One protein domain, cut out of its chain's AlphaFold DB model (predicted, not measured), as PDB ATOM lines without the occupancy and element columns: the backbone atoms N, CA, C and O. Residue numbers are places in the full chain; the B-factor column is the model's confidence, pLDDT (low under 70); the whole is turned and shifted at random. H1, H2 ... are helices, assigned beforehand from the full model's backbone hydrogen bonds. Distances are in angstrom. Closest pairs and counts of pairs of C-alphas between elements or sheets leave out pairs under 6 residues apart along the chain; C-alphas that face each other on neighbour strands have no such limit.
ATOM      1  N   ALA A 278      -8.674 -28.119  -4.401       96.56
ATOM      2  CA  ALA A 278      -8.847 -29.330  -3.596       96.56
ATOM      3  C   ALA A 278     -10.288 -29.872  -3.630       96.56
ATOM      4  O   ALA A 278     -10.520 -31.010  -3.219       96.56
ATOM      5  N   GLU A 279     -11.245 -29.067  -4.099       96.44
ATOM      6  CA  GLU A 279     -12.644 -29.467  -4.234       96.44
ATOM      7  C   GLU A 279     -12.830 -30.548  -5.299       96.44
ATOM      8  O   GLU A 279     -12.082 -30.652  -6.276       96.44
ATOM      9  N   ARG A 280     -13.874 -31.361  -5.126       96.94
ATOM     10  CA  ARG A 280     -14.256 -32.397  -6.087       96.94
ATOM     11  C   ARG A 280     -15.040 -31.768  -7.241       96.94
ATOM     12  O   ARG A 280     -16.207 -32.091  -7.405       96.94
ATOM     13  N   PHE A 281     -14.418 -30.878  -8.019       98.31
ATOM     14  CA  PHE A 281     -15.033 -30.355  -9.248       98.31
ATOM     15  C   PHE A 281     -14.980 -31.364 -10.390       98.31
ATOM     16  O   PHE A 281     -15.946 -31.478 -11.135       98.31
ATOM     17  N   ALA A 282     -13.879 -32.108 -10.495       98.44
ATOM     18  CA  ALA A 282     -13.670 -33.121 -11.519       98.44
ATOM     19  C   ALA A 282     -13.080 -34.415 -10.944       98.44
ATOM     20  O   ALA A 282     -12.434 -34.447  -9.887       98.44
ATOM     21  N   THR A 283     -13.264 -35.487 -11.700       98.69
ATOM     22  CA  THR A 283     -12.796 -36.847 -11.437       98.69
ATOM     23  C   THR A 283     -12.077 -37.416 -12.663       98.69
ATOM     24  O   THR A 283     -12.021 -36.780 -13.715       98.69
ATOM     25  N   THR A 284     -11.496 -38.611 -12.556       98.38
ATOM     26  CA  THR A 284     -10.841 -39.276 -13.692       98.38
ATOM     27  C   THR A 284     -11.795 -39.538 -14.857       98.38
ATOM     28  O   THR A 284     -11.332 -39.500 -15.995       98.38
ATOM     29  N   LEU A 285     -13.103 -39.704 -14.610       98.50
ATOM     30  CA  LEU A 285     -14.120 -39.791 -15.666       98.50
ATOM     31  C   LEU A 285     -14.043 -38.587 -16.609       98.50
ATOM     32  O   LEU A 285     -14.063 -38.762 -17.820       98.50
ATOM     33  N   ASP A 286     -13.878 -37.378 -16.072       98.69
ATOM     34  CA  ASP A 286     -13.848 -36.150 -16.873       98.69
ATOM     35  C   ASP A 286     -12.636 -36.098 -17.805       98.69
ATOM     36  O   ASP A 286     -12.745 -35.695 -18.963       98.69
ATOM     37  N   ALA A 287     -11.481 -36.561 -17.320       98.50
ATOM     38  CA  ALA A 287     -10.295 -36.682 -18.155       98.50
ATOM     39  C   ALA A 287     -10.510 -37.719 -19.270       98.50
ATOM     40  O   ALA A 287     -10.186 -37.447 -20.421       98.50
ATOM     41  N   HIS A 288     -11.088 -38.880 -18.954       98.19
ATOM     42  CA  HIS A 288     -11.313 -39.940 -19.940       98.19
ATOM     43  C   HIS A 288     -12.407 -39.608 -20.959       98.19
ATOM     44  O   HIS A 288     -12.226 -39.935 -22.127       98.19
ATOM     45  N   LEU A 289     -13.469 -38.895 -20.572       98.50
ATOM     46  CA  LEU A 289     -14.479 -38.375 -21.502       98.50
ATOM     47  C   LEU A 289     -13.843 -37.408 -22.508       98.50
ATOM     48  O   LEU A 289     -14.005 -37.564 -23.715       98.50
ATOM     49  N   LEU A 290     -13.060 -36.431 -22.036       98.62
ATOM     50  CA  LEU A 290     -12.391 -35.457 -22.913       98.62
ATOM     51  C   LEU A 290     -11.365 -36.102 -23.857       98.62
ATOM     52  O   LEU A 290     -11.123 -35.599 -24.959       98.62
ATOM     53  N   LEU A 291     -10.763 -37.211 -23.433       98.19
ATOM     54  CA  LEU A 291      -9.853 -38.013 -24.249       98.19
ATOM     55  C   LEU A 291     -10.567 -39.055 -25.115       98.19
ATOM     56  O   LEU A 291      -9.883 -39.747 -25.861       98.19
ATOM     57  N   GLU A 292     -11.898 -39.159 -25.032       97.50
ATOM     58  CA  GLU A 292     -12.701 -40.181 -25.725       97.50
ATOM     59  C   GLU A 292     -12.223 -41.614 -25.417       97.50
ATOM     60  O   GLU A 292     -12.337 -42.527 -26.228       97.50
ATOM     61  N   ALA A 293     -11.655 -41.813 -24.223       95.19
ATOM     62  CA  ALA A 293     -11.259 -43.122 -23.709       95.19
ATOM     63  C   ALA A 293     -12.421 -43.848 -23.010       95.19
ATOM     64  O   ALA A 293     -12.363 -45.060 -22.812       95.19
ATOM     65  N   ILE A 294     -13.452 -43.095 -22.621       95.56
ATOM     66  CA  ILE A 294     -14.735 -43.576 -22.115       95.56
ATOM     67  C   ILE A 294     -15.825 -42.883 -22.934       95.56
ATOM     68  O   ILE A 294     -15.746 -41.670 -23.147       95.56
ATOM     69  N   ASP A 295     -16.820 -43.652 -23.373       96.94
ATOM     70  CA  ASP A 295     -17.963 -43.139 -24.127       96.94
ATOM     71  C   ASP A 295     -18.855 -42.233 -23.263       96.94
ATOM     72  O   ASP A 295     -18.974 -42.410 -22.048       96.94
ATOM     73  N   GLU A 296     -19.493 -41.257 -23.910       97.88
ATOM     74  CA  GLU A 296     -20.481 -40.387 -23.272       97.88
ATOM     75  C   GLU A 296     -21.724 -41.183 -22.858       97.88
ATOM     76  O   GLU A 296     -22.245 -41.984 -23.633       97.88
ATOM     77  N   ASP A 297     -22.239 -40.908 -21.661       97.38
ATOM     78  CA  ASP A 297     -23.469 -41.519 -21.156       97.38
ATOM     79  C   ASP A 297     -24.418 -40.426 -20.632       97.38
ATOM     80  O   ASP A 297     -24.211 -39.889 -19.538       97.38
ATOM     81  N   PRO A 298     -25.472 -40.071 -21.395       96.81
ATOM     82  CA  PRO A 298     -26.462 -39.088 -20.967       96.81
ATOM     83  C   PRO A 298     -27.254 -39.496 -19.715       96.81
ATOM     84  O   PRO A 298     -27.881 -38.636 -19.101       96.81
ATOM     85  N   SER A 299     -27.272 -40.787 -19.366       95.94
ATOM     86  CA  SER A 299     -28.006 -41.330 -18.218       95.94
ATOM     87  C   SER A 299     -27.169 -41.413 -16.938       95.94
ATOM     88  O   SER A 299     -27.730 -41.520 -15.844       95.94
ATOM     89  N   ASP A 300     -25.842 -41.308 -17.046       93.88
ATOM     90  CA  ASP A 300     -24.940 -41.266 -15.896       93.88
ATOM     91  C   ASP A 300     -24.896 -39.849 -15.301       93.88
ATOM     92  O   ASP A 300     -24.248 -38.934 -15.815       93.88
ATOM     93  N   HIS A 301     -25.600 -39.679 -14.183       94.31
ATOM     94  CA  HIS A 301     -25.639 -38.454 -13.383       94.31
ATOM     95  C   HIS A 301     -24.777 -38.534 -12.113       94.31
ATOM     96  O   HIS A 301     -24.863 -37.658 -11.253       94.31
ATOM     97  N   GLU A 302     -23.924 -39.553 -11.962       90.12
ATOM     98  CA  GLU A 302     -23.063 -39.706 -10.778       90.12
ATOM     99  C   GLU A 302     -21.819 -38.794 -10.804       90.12
ATOM    100  O   GLU A 302     -20.906 -38.921  -9.975       90.12
ATOM    101  N   THR A 303     -21.768 -37.856 -11.751       96.69
ATOM    102  CA  THR A 303     -20.680 -36.890 -11.901       96.69
ATOM    103  C   THR A 303     -20.591 -35.929 -10.710       96.69
ATOM    104  O   THR A 303     -21.496 -35.797  -9.884       96.69
ATOM    105  N   ALA A 304     -19.461 -35.228 -10.600       95.62
ATOM    106  CA  ALA A 304     -19.188 -34.341  -9.472       95.62
ATOM    107  C   ALA A 304     -20.217 -33.209  -9.284       95.62
ATOM    108  O   ALA A 304     -20.450 -32.810  -8.143       95.62
ATOM    109  N   ASP A 305     -20.833 -32.727 -10.367       96.88
ATOM    110  CA  ASP A 305     -21.860 -31.678 -10.349       96.88
ATOM    111  C   ASP A 305     -23.276 -32.193 -10.668       96.88
ATOM    112  O   ASP A 305     -24.193 -31.391 -10.845       96.88
ATOM    113  N   GLY A 306     -23.467 -33.517 -10.736       97.06
ATOM    114  CA  GLY A 306     -24.758 -34.161 -11.007       97.06
ATOM    115  C   GLY A 306     -25.271 -34.010 -12.444       97.06
ATOM    116  O   GLY A 306     -26.375 -34.462 -12.761       97.06
ATOM    117  N   ARG A 307     -24.504 -33.364 -13.331       97.75
ATOM    118  CA  ARG A 307     -24.842 -33.268 -14.758       97.75
ATOM    119  C   ARG A 307     -24.485 -34.568 -15.484       97.75
ATOM    120  O   ARG A 307     -23.587 -35.271 -15.020       97.75
ATOM    121  N   PRO A 308     -25.117 -34.862 -16.629       98.19
ATOM    122  CA  PRO A 308     -24.785 -36.036 -17.429       98.19
ATOM    123  C   PRO A 308     -23.280 -36.204 -17.712       98.19
ATOM    124  O   PRO A 308     -22.529 -35.220 -17.799       98.19
ATOM    125  N   ALA A 309     -22.833 -37.447 -17.898       98.25
ATOM    126  CA  ALA A 309     -21.461 -37.804 -18.257       98.25
ATOM    127  C   ALA A 309     -21.169 -37.525 -19.745       98.25
ATOM    128  O   ALA A 309     -20.852 -38.419 -20.527       98.25
ATOM    129  N   LEU A 310     -21.271 -36.250 -20.129       98.50
ATOM    130  CA  LEU A 310     -20.972 -35.737 -21.467       98.50
ATOM    131  C   LEU A 310     -19.647 -34.969 -21.467       98.50
ATOM    132  O   LEU A 310     -19.278 -34.337 -20.472       98.50
ATOM    133  N   ARG A 311     -18.956 -34.953 -22.606       98.50
ATOM    134  CA  ARG A 311     -17.699 -34.231 -22.845       98.50
ATOM    135  C   ARG A 311     -17.837 -32.741 -22.587       98.50
ATOM    136  O   ARG A 311     -16.936 -32.139 -22.009       98.50
ATOM    137  N   GLU A 312     -18.966 -32.149 -22.967       98.00
ATOM    138  CA  GLU A 312     -19.222 -30.730 -22.713       98.00
ATOM    139  C   GLU A 312     -19.285 -30.400 -21.213       98.00
ATOM    140  O   GLU A 312     -18.790 -29.360 -20.783       98.00
ATOM    141  N   HIS A 313     -19.834 -31.299 -20.394       98.50
ATOM    142  CA  HIS A 313     -19.912 -31.119 -18.946       98.50
ATOM    143  C   HIS A 313     -18.596 -31.497 -18.262       98.50
ATOM    144  O   HIS A 313     -18.196 -30.852 -17.295       98.50
ATOM    145  N   ALA A 314     -17.879 -32.490 -18.793       98.62
ATOM    146  CA  ALA A 314     -16.527 -32.819 -18.361       98.62
ATOM    147  C   ALA A 314     -15.558 -31.648 -18.577       98.62
ATOM    148  O   ALA A 314     -14.737 -31.370 -17.703       98.62
ATOM    149  N   TRP A 315     -15.687 -30.923 -19.695       98.62
ATOM    150  CA  TRP A 315     -14.940 -29.690 -19.949       98.62
ATOM    151  C   TRP A 315     -15.188 -28.664 -18.840       98.62
ATOM    152  O   TRP A 315     -14.227 -28.244 -18.196       98.62
ATOM    153  N   ASP A 316     -16.455 -28.336 -18.557       98.50
ATOM    154  CA  ASP A 316     -16.819 -27.391 -17.492       98.50
ATOM    155  C   ASP A 316     -16.245 -27.793 -16.132       98.50
ATOM    156  O   ASP A 316     -15.694 -26.968 -15.403       98.50
ATOM    157  N   ARG A 317     -16.385 -29.070 -15.769       98.56
ATOM    158  CA  ARG A 317     -15.900 -29.605 -14.495       98.56
ATOM    159  C   ARG A 317     -14.382 -29.542 -14.386       98.56
ATOM    160  O   ARG A 317     -13.862 -29.138 -13.346       98.56
ATOM    161  N   LEU A 318     -13.665 -29.921 -15.445       98.62
ATOM    162  CA  LEU A 318     -12.206 -29.979 -15.434       98.62
ATOM    163  C   LEU A 318     -11.590 -28.587 -15.289       98.62
ATOM    164  O   LEU A 318     -10.676 -28.421 -14.485       98.62
ATOM    165  N   VAL A 319     -12.085 -27.577 -16.009       98.38
ATOM    166  CA  VAL A 319     -11.478 -26.229 -15.988       98.38
ATOM    167  C   VAL A 319     -11.699 -25.500 -14.660       98.38
ATOM    168  O   VAL A 319     -10.814 -24.771 -14.212       98.38
ATOM    169  N   ARG A 320     -12.783 -25.818 -13.937       98.25
ATOM    170  CA  ARG A 320     -13.001 -25.347 -12.555       98.25
ATOM    171  C   ARG A 320     -11.899 -25.787 -11.595       98.25
ATOM    172  O   ARG A 320     -11.650 -25.103 -10.605       98.25
ATOM    173  N   MET A 321     -11.180 -26.878 -11.891       98.31
ATOM    174  CA  MET A 321     -10.001 -27.270 -11.108       98.31
ATOM    175  C   MET A 321      -8.918 -26.186 -11.099       98.31
ATOM    176  O   MET A 321      -8.085 -26.197 -10.197       98.31
ATOM    177  N   LEU A 322      -8.908 -25.275 -12.074       98.06
ATOM    178  CA  LEU A 322      -7.963 -24.161 -12.184       98.06
ATOM    179  C   LEU A 322      -8.586 -22.806 -11.818       98.06
ATOM    180  O   LEU A 322      -7.952 -21.779 -12.022       98.06
ATOM    181  N   GLY A 323      -9.809 -22.794 -11.273       96.88
ATOM    182  CA  GLY A 323     -10.550 -21.556 -11.007       96.88
ATOM    183  C   GLY A 323     -11.094 -20.876 -12.268       96.88
ATOM    184  O   GLY A 323     -11.454 -19.707 -12.209       96.88
ATOM    185  N   GLU A 324     -11.152 -21.605 -13.385       96.69
ATOM    186  CA  GLU A 324     -11.589 -21.111 -14.691       96.69
ATOM    187  C   GLU A 324     -12.968 -21.655 -15.087       96.69
ATOM    188  O   GLU A 324     -13.504 -22.591 -14.481       96.69
ATOM    189  N   ASP A 325     -13.518 -21.092 -16.163       95.31
ATOM    190  CA  ASP A 325     -14.678 -21.616 -16.879       95.31
ATOM    191  C   ASP A 325     -14.383 -21.809 -18.381       95.31
ATOM    192  O   ASP A 325     -13.260 -21.612 -18.862       95.31
ATOM    193  N   ARG A 326     -15.396 -22.233 -19.146       92.75
ATOM    194  CA  ARG A 326     -15.276 -22.495 -20.591       92.75
ATOM    195  C   ARG A 326     -14.914 -21.264 -21.434       92.75
ATOM    196  O   ARG A 326     -14.499 -21.426 -22.578       92.75
ATOM    197  N   ASN A 327     -15.074 -20.049 -20.905       95.38
ATOM    198  CA  ASN A 327     -14.662 -18.820 -21.584       95.38
ATOM    199  C   ASN A 327     -13.155 -18.567 -21.418       95.38
ATOM    200  O   ASN A 327     -12.543 -17.962 -22.296       95.38
ATOM    201  N   GLY A 328     -12.554 -19.032 -20.315       94.88
ATOM    202  CA  GLY A 328     -11.123 -18.880 -20.033       94.88
ATOM    203  C   GLY A 328     -10.236 -19.955 -20.672       94.88
ATOM    204  O   GLY A 328      -9.092 -19.681 -21.057       94.88
ATOM    205  N   VAL A 329     -10.768 -21.172 -20.839       97.69
ATOM    206  CA  VAL A 329     -10.024 -22.345 -21.330       97.69
ATOM    207  C   VAL A 329     -10.771 -23.023 -22.471       97.69
ATOM    208  O   VAL A 329     -11.868 -23.538 -22.274       97.69
ATOM    209  N   THR A 330     -10.148 -23.089 -23.648       98.12
ATOM    210  CA  THR A 330     -10.722 -23.733 -24.842       98.12
ATOM    211  C   THR A 330     -10.813 -25.257 -24.697       98.12
ATOM    212  O   THR A 330     -10.090 -25.869 -23.911       98.12
ATOM    213  N   LEU A 331     -11.639 -25.909 -25.525       97.62
ATOM    214  CA  LEU A 331     -11.739 -27.373 -25.536       97.62
ATOM    215  C   LEU A 331     -10.393 -28.056 -25.852       97.62
ATOM    216  O   LEU A 331     -10.068 -29.077 -25.255       97.62
ATOM    217  N   VAL A 332      -9.589 -27.494 -26.762       98.25
ATOM    218  CA  VAL A 332      -8.258 -28.036 -27.097       98.25
ATOM    219  C   VAL A 332      -7.341 -28.008 -25.874       98.25
ATOM    220  O   VAL A 332      -6.691 -29.003 -25.559       98.25
ATOM    221  N   GLU A 333      -7.334 -26.897 -25.140       98.50
ATOM    222  CA  GLU A 333      -6.562 -26.769 -23.903       98.50
ATOM    223  C   GLU A 333      -7.075 -27.722 -22.819       98.50
ATOM    224  O   GLU A 333      -6.275 -28.398 -22.174       98.50
ATOM    225  N   ALA A 334      -8.395 -27.857 -22.666       98.56
ATOM    226  CA  ALA A 334      -8.996 -28.804 -21.729       98.56
ATOM    227  C   ALA A 334      -8.583 -30.259 -22.019       98.56
ATOM    228  O   ALA A 334      -8.321 -31.021 -21.086       98.56
ATOM    229  N   ARG A 335      -8.441 -30.643 -23.296       98.69
ATOM    230  CA  ARG A 335      -7.939 -31.970 -23.697       98.69
ATOM    231  C   ARG A 335      -6.456 -32.168 -23.378       98.69
ATOM    232  O   ARG A 335      -6.062 -33.269 -22.986       98.69
ATOM    233  N   GLU A 336      -5.630 -31.127 -23.468       98.62
ATOM    234  CA  GLU A 336      -4.234 -31.214 -23.016       98.62
ATOM    235  C   GLU A 336      -4.147 -31.341 -21.486       98.62
ATOM    236  O   GLU A 336      -3.371 -32.149 -20.968       98.62
ATOM    237  N   LEU A 337      -4.983 -30.613 -20.741       98.75
ATOM    238  CA  LEU A 337      -5.090 -30.772 -19.287       98.75
ATOM    239  C   LEU A 337      -5.530 -32.200 -18.914       98.75
ATOM    240  O   LEU A 337      -4.905 -32.837 -18.062       98.75
ATOM    241  N   ALA A 338      -6.544 -32.740 -19.598       98.81
ATOM    242  CA  ALA A 338      -6.981 -34.128 -19.444       98.81
ATOM    243  C   ALA A 338      -5.847 -35.124 -19.742       98.81
ATOM    244  O   ALA A 338      -5.624 -36.065 -18.976       98.81
ATOM    245  N   SER A 339      -5.054 -34.874 -20.787       98.75
ATOM    246  CA  SER A 339      -3.887 -35.695 -21.132       98.75
ATOM    247  C   SER A 339      -2.832 -35.697 -20.020       98.75
ATOM    248  O   SER A 339      -2.288 -36.750 -19.682       98.75
ATOM    249  N   GLN A 340      -2.552 -34.546 -19.397       98.81
ATOM    250  CA  GLN A 340      -1.645 -34.461 -18.243       98.81
ATOM    251  C   GLN A 340      -2.141 -35.312 -17.063       98.81
ATOM    252  O   GLN A 340      -1.352 -36.040 -16.449       98.81
ATOM    253  N   ILE A 341      -3.444 -35.257 -16.778       98.75
ATOM    254  CA  ILE A 341      -4.091 -36.044 -15.721       98.75
ATOM    255  C   ILE A 341      -3.976 -37.541 -16.018       98.75
ATOM    256  O   ILE A 341      -3.485 -38.288 -15.169       98.75
ATOM    257  N   ALA A 342      -4.364 -37.979 -17.217       98.12
ATOM    258  CA  ALA A 342      -4.329 -39.385 -17.612       98.12
ATOM    259  C   ALA A 342      -2.898 -39.952 -17.588       98.12
ATOM    260  O   ALA A 342      -2.658 -41.034 -17.047       98.12
ATOM    261  N   ARG A 343      -1.898 -39.189 -18.063       98.00
ATOM    262  CA  ARG A 343      -0.472 -39.562 -17.946       98.00
ATOM    263  C   ARG A 343      -0.049 -39.743 -16.487       98.00
ATOM    264  O   ARG A 343       0.706 -40.666 -16.155       98.00
ATOM    265  N   ARG A 344      -0.528 -38.876 -15.592       98.50
ATOM    266  CA  ARG A 344      -0.220 -38.982 -14.166       98.50
ATOM    267  C   ARG A 344      -0.909 -40.181 -13.517       98.50
ATOM    268  O   ARG A 344      -0.236 -40.911 -12.790       98.50
ATOM    269  N   GLN A 345      -2.186 -40.417 -13.808       98.19
ATOM    270  CA  GLN A 345      -2.927 -41.607 -13.377       98.19
ATOM    271  C   GLN A 345      -2.187 -42.886 -13.803       98.19
ATOM    272  O   GLN A 345      -1.895 -43.740 -12.966       98.19
ATOM    273  N   ARG A 346      -1.748 -42.946 -15.068       96.50
ATOM    274  CA  ARG A 346      -0.893 -44.011 -15.616       96.50
ATOM    275  C   ARG A 346       0.376 -44.250 -14.835       96.50
ATOM    276  O   ARG A 346       0.679 -45.385 -14.488       96.50
ATOM    277  N   THR A 347       1.088 -43.184 -14.507       97.38
ATOM    278  CA  THR A 347       2.317 -43.283 -13.714       97.38
ATOM    279  C   THR A 347       2.056 -43.861 -12.318       97.38
ATOM    280  O   THR A 347       2.898 -44.579 -11.778       97.38
TER     281      THR A 347
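This is residues 278 to 347 of the 426 residues of the protein "Hydantoinase_A domain-containing protein" of Planctomycetaceae bacterium (UniProt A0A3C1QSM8). The longest helix, H3, runs along one side of a small domain, and two shorter helices, H1 and H2, pack on it and on each other at crossed angles, with H2 near the first part of H3. A long loop, residues 291 to 310, arches out on the side of H1 and H2 away from H3. The printed part has 70 residues, with three named helices in the order H1, H2, H3 and no named strand; the class is all helix, though under half of the residues, 34, are in named elements. The whole is compact, with a radius of gyration of the C-alphas of 11.0 A, and rounded, spanning 27 by 27 by 23 A.

Find C-alpha 331 at (-11.739, -27.373, -25.536); from there H3, residues 331 to 347, runs 24.3 A to C-alpha 347 at (2.317, -43.283, -13.714). Go back to C-alpha 284 at (-10.841, -39.276, -13.692), where H1, residues 284 to 290, begins; it is 10.1 A long. H2, residues 311 to 320, covers 14.4 A.

Start at H3, which touches H1 at a steep tilt of 40 degrees, opposite ways; their closest C-alphas, of Ala 287 and Ala 338, are 4.4 A apart. With residues 331 to 338 alone, H3 touches H2, about perpendicular at 78 degrees; the closest C-alphas are those of Trp 315 and Ala 334, 6.3 A apart. H1 touches H2 at a steep tilt of 57 degrees, opposite ways, with the C-alphas of Asp 286 and Ala 314 closest at 4.5 A. In H1, H2 and H3 every O i to N i+4 pair is within hydrogen-bond range.

Look to Asn 327 and Thr 347 for the two C-alphas farthest apart, 30.8 A. The link from H1 to H2 is long, 20 residues; that from H2 to H3 is short, 10 residues. The printed part has no cut, its mean pLDDT is 97.5, and no printed residue is under 70.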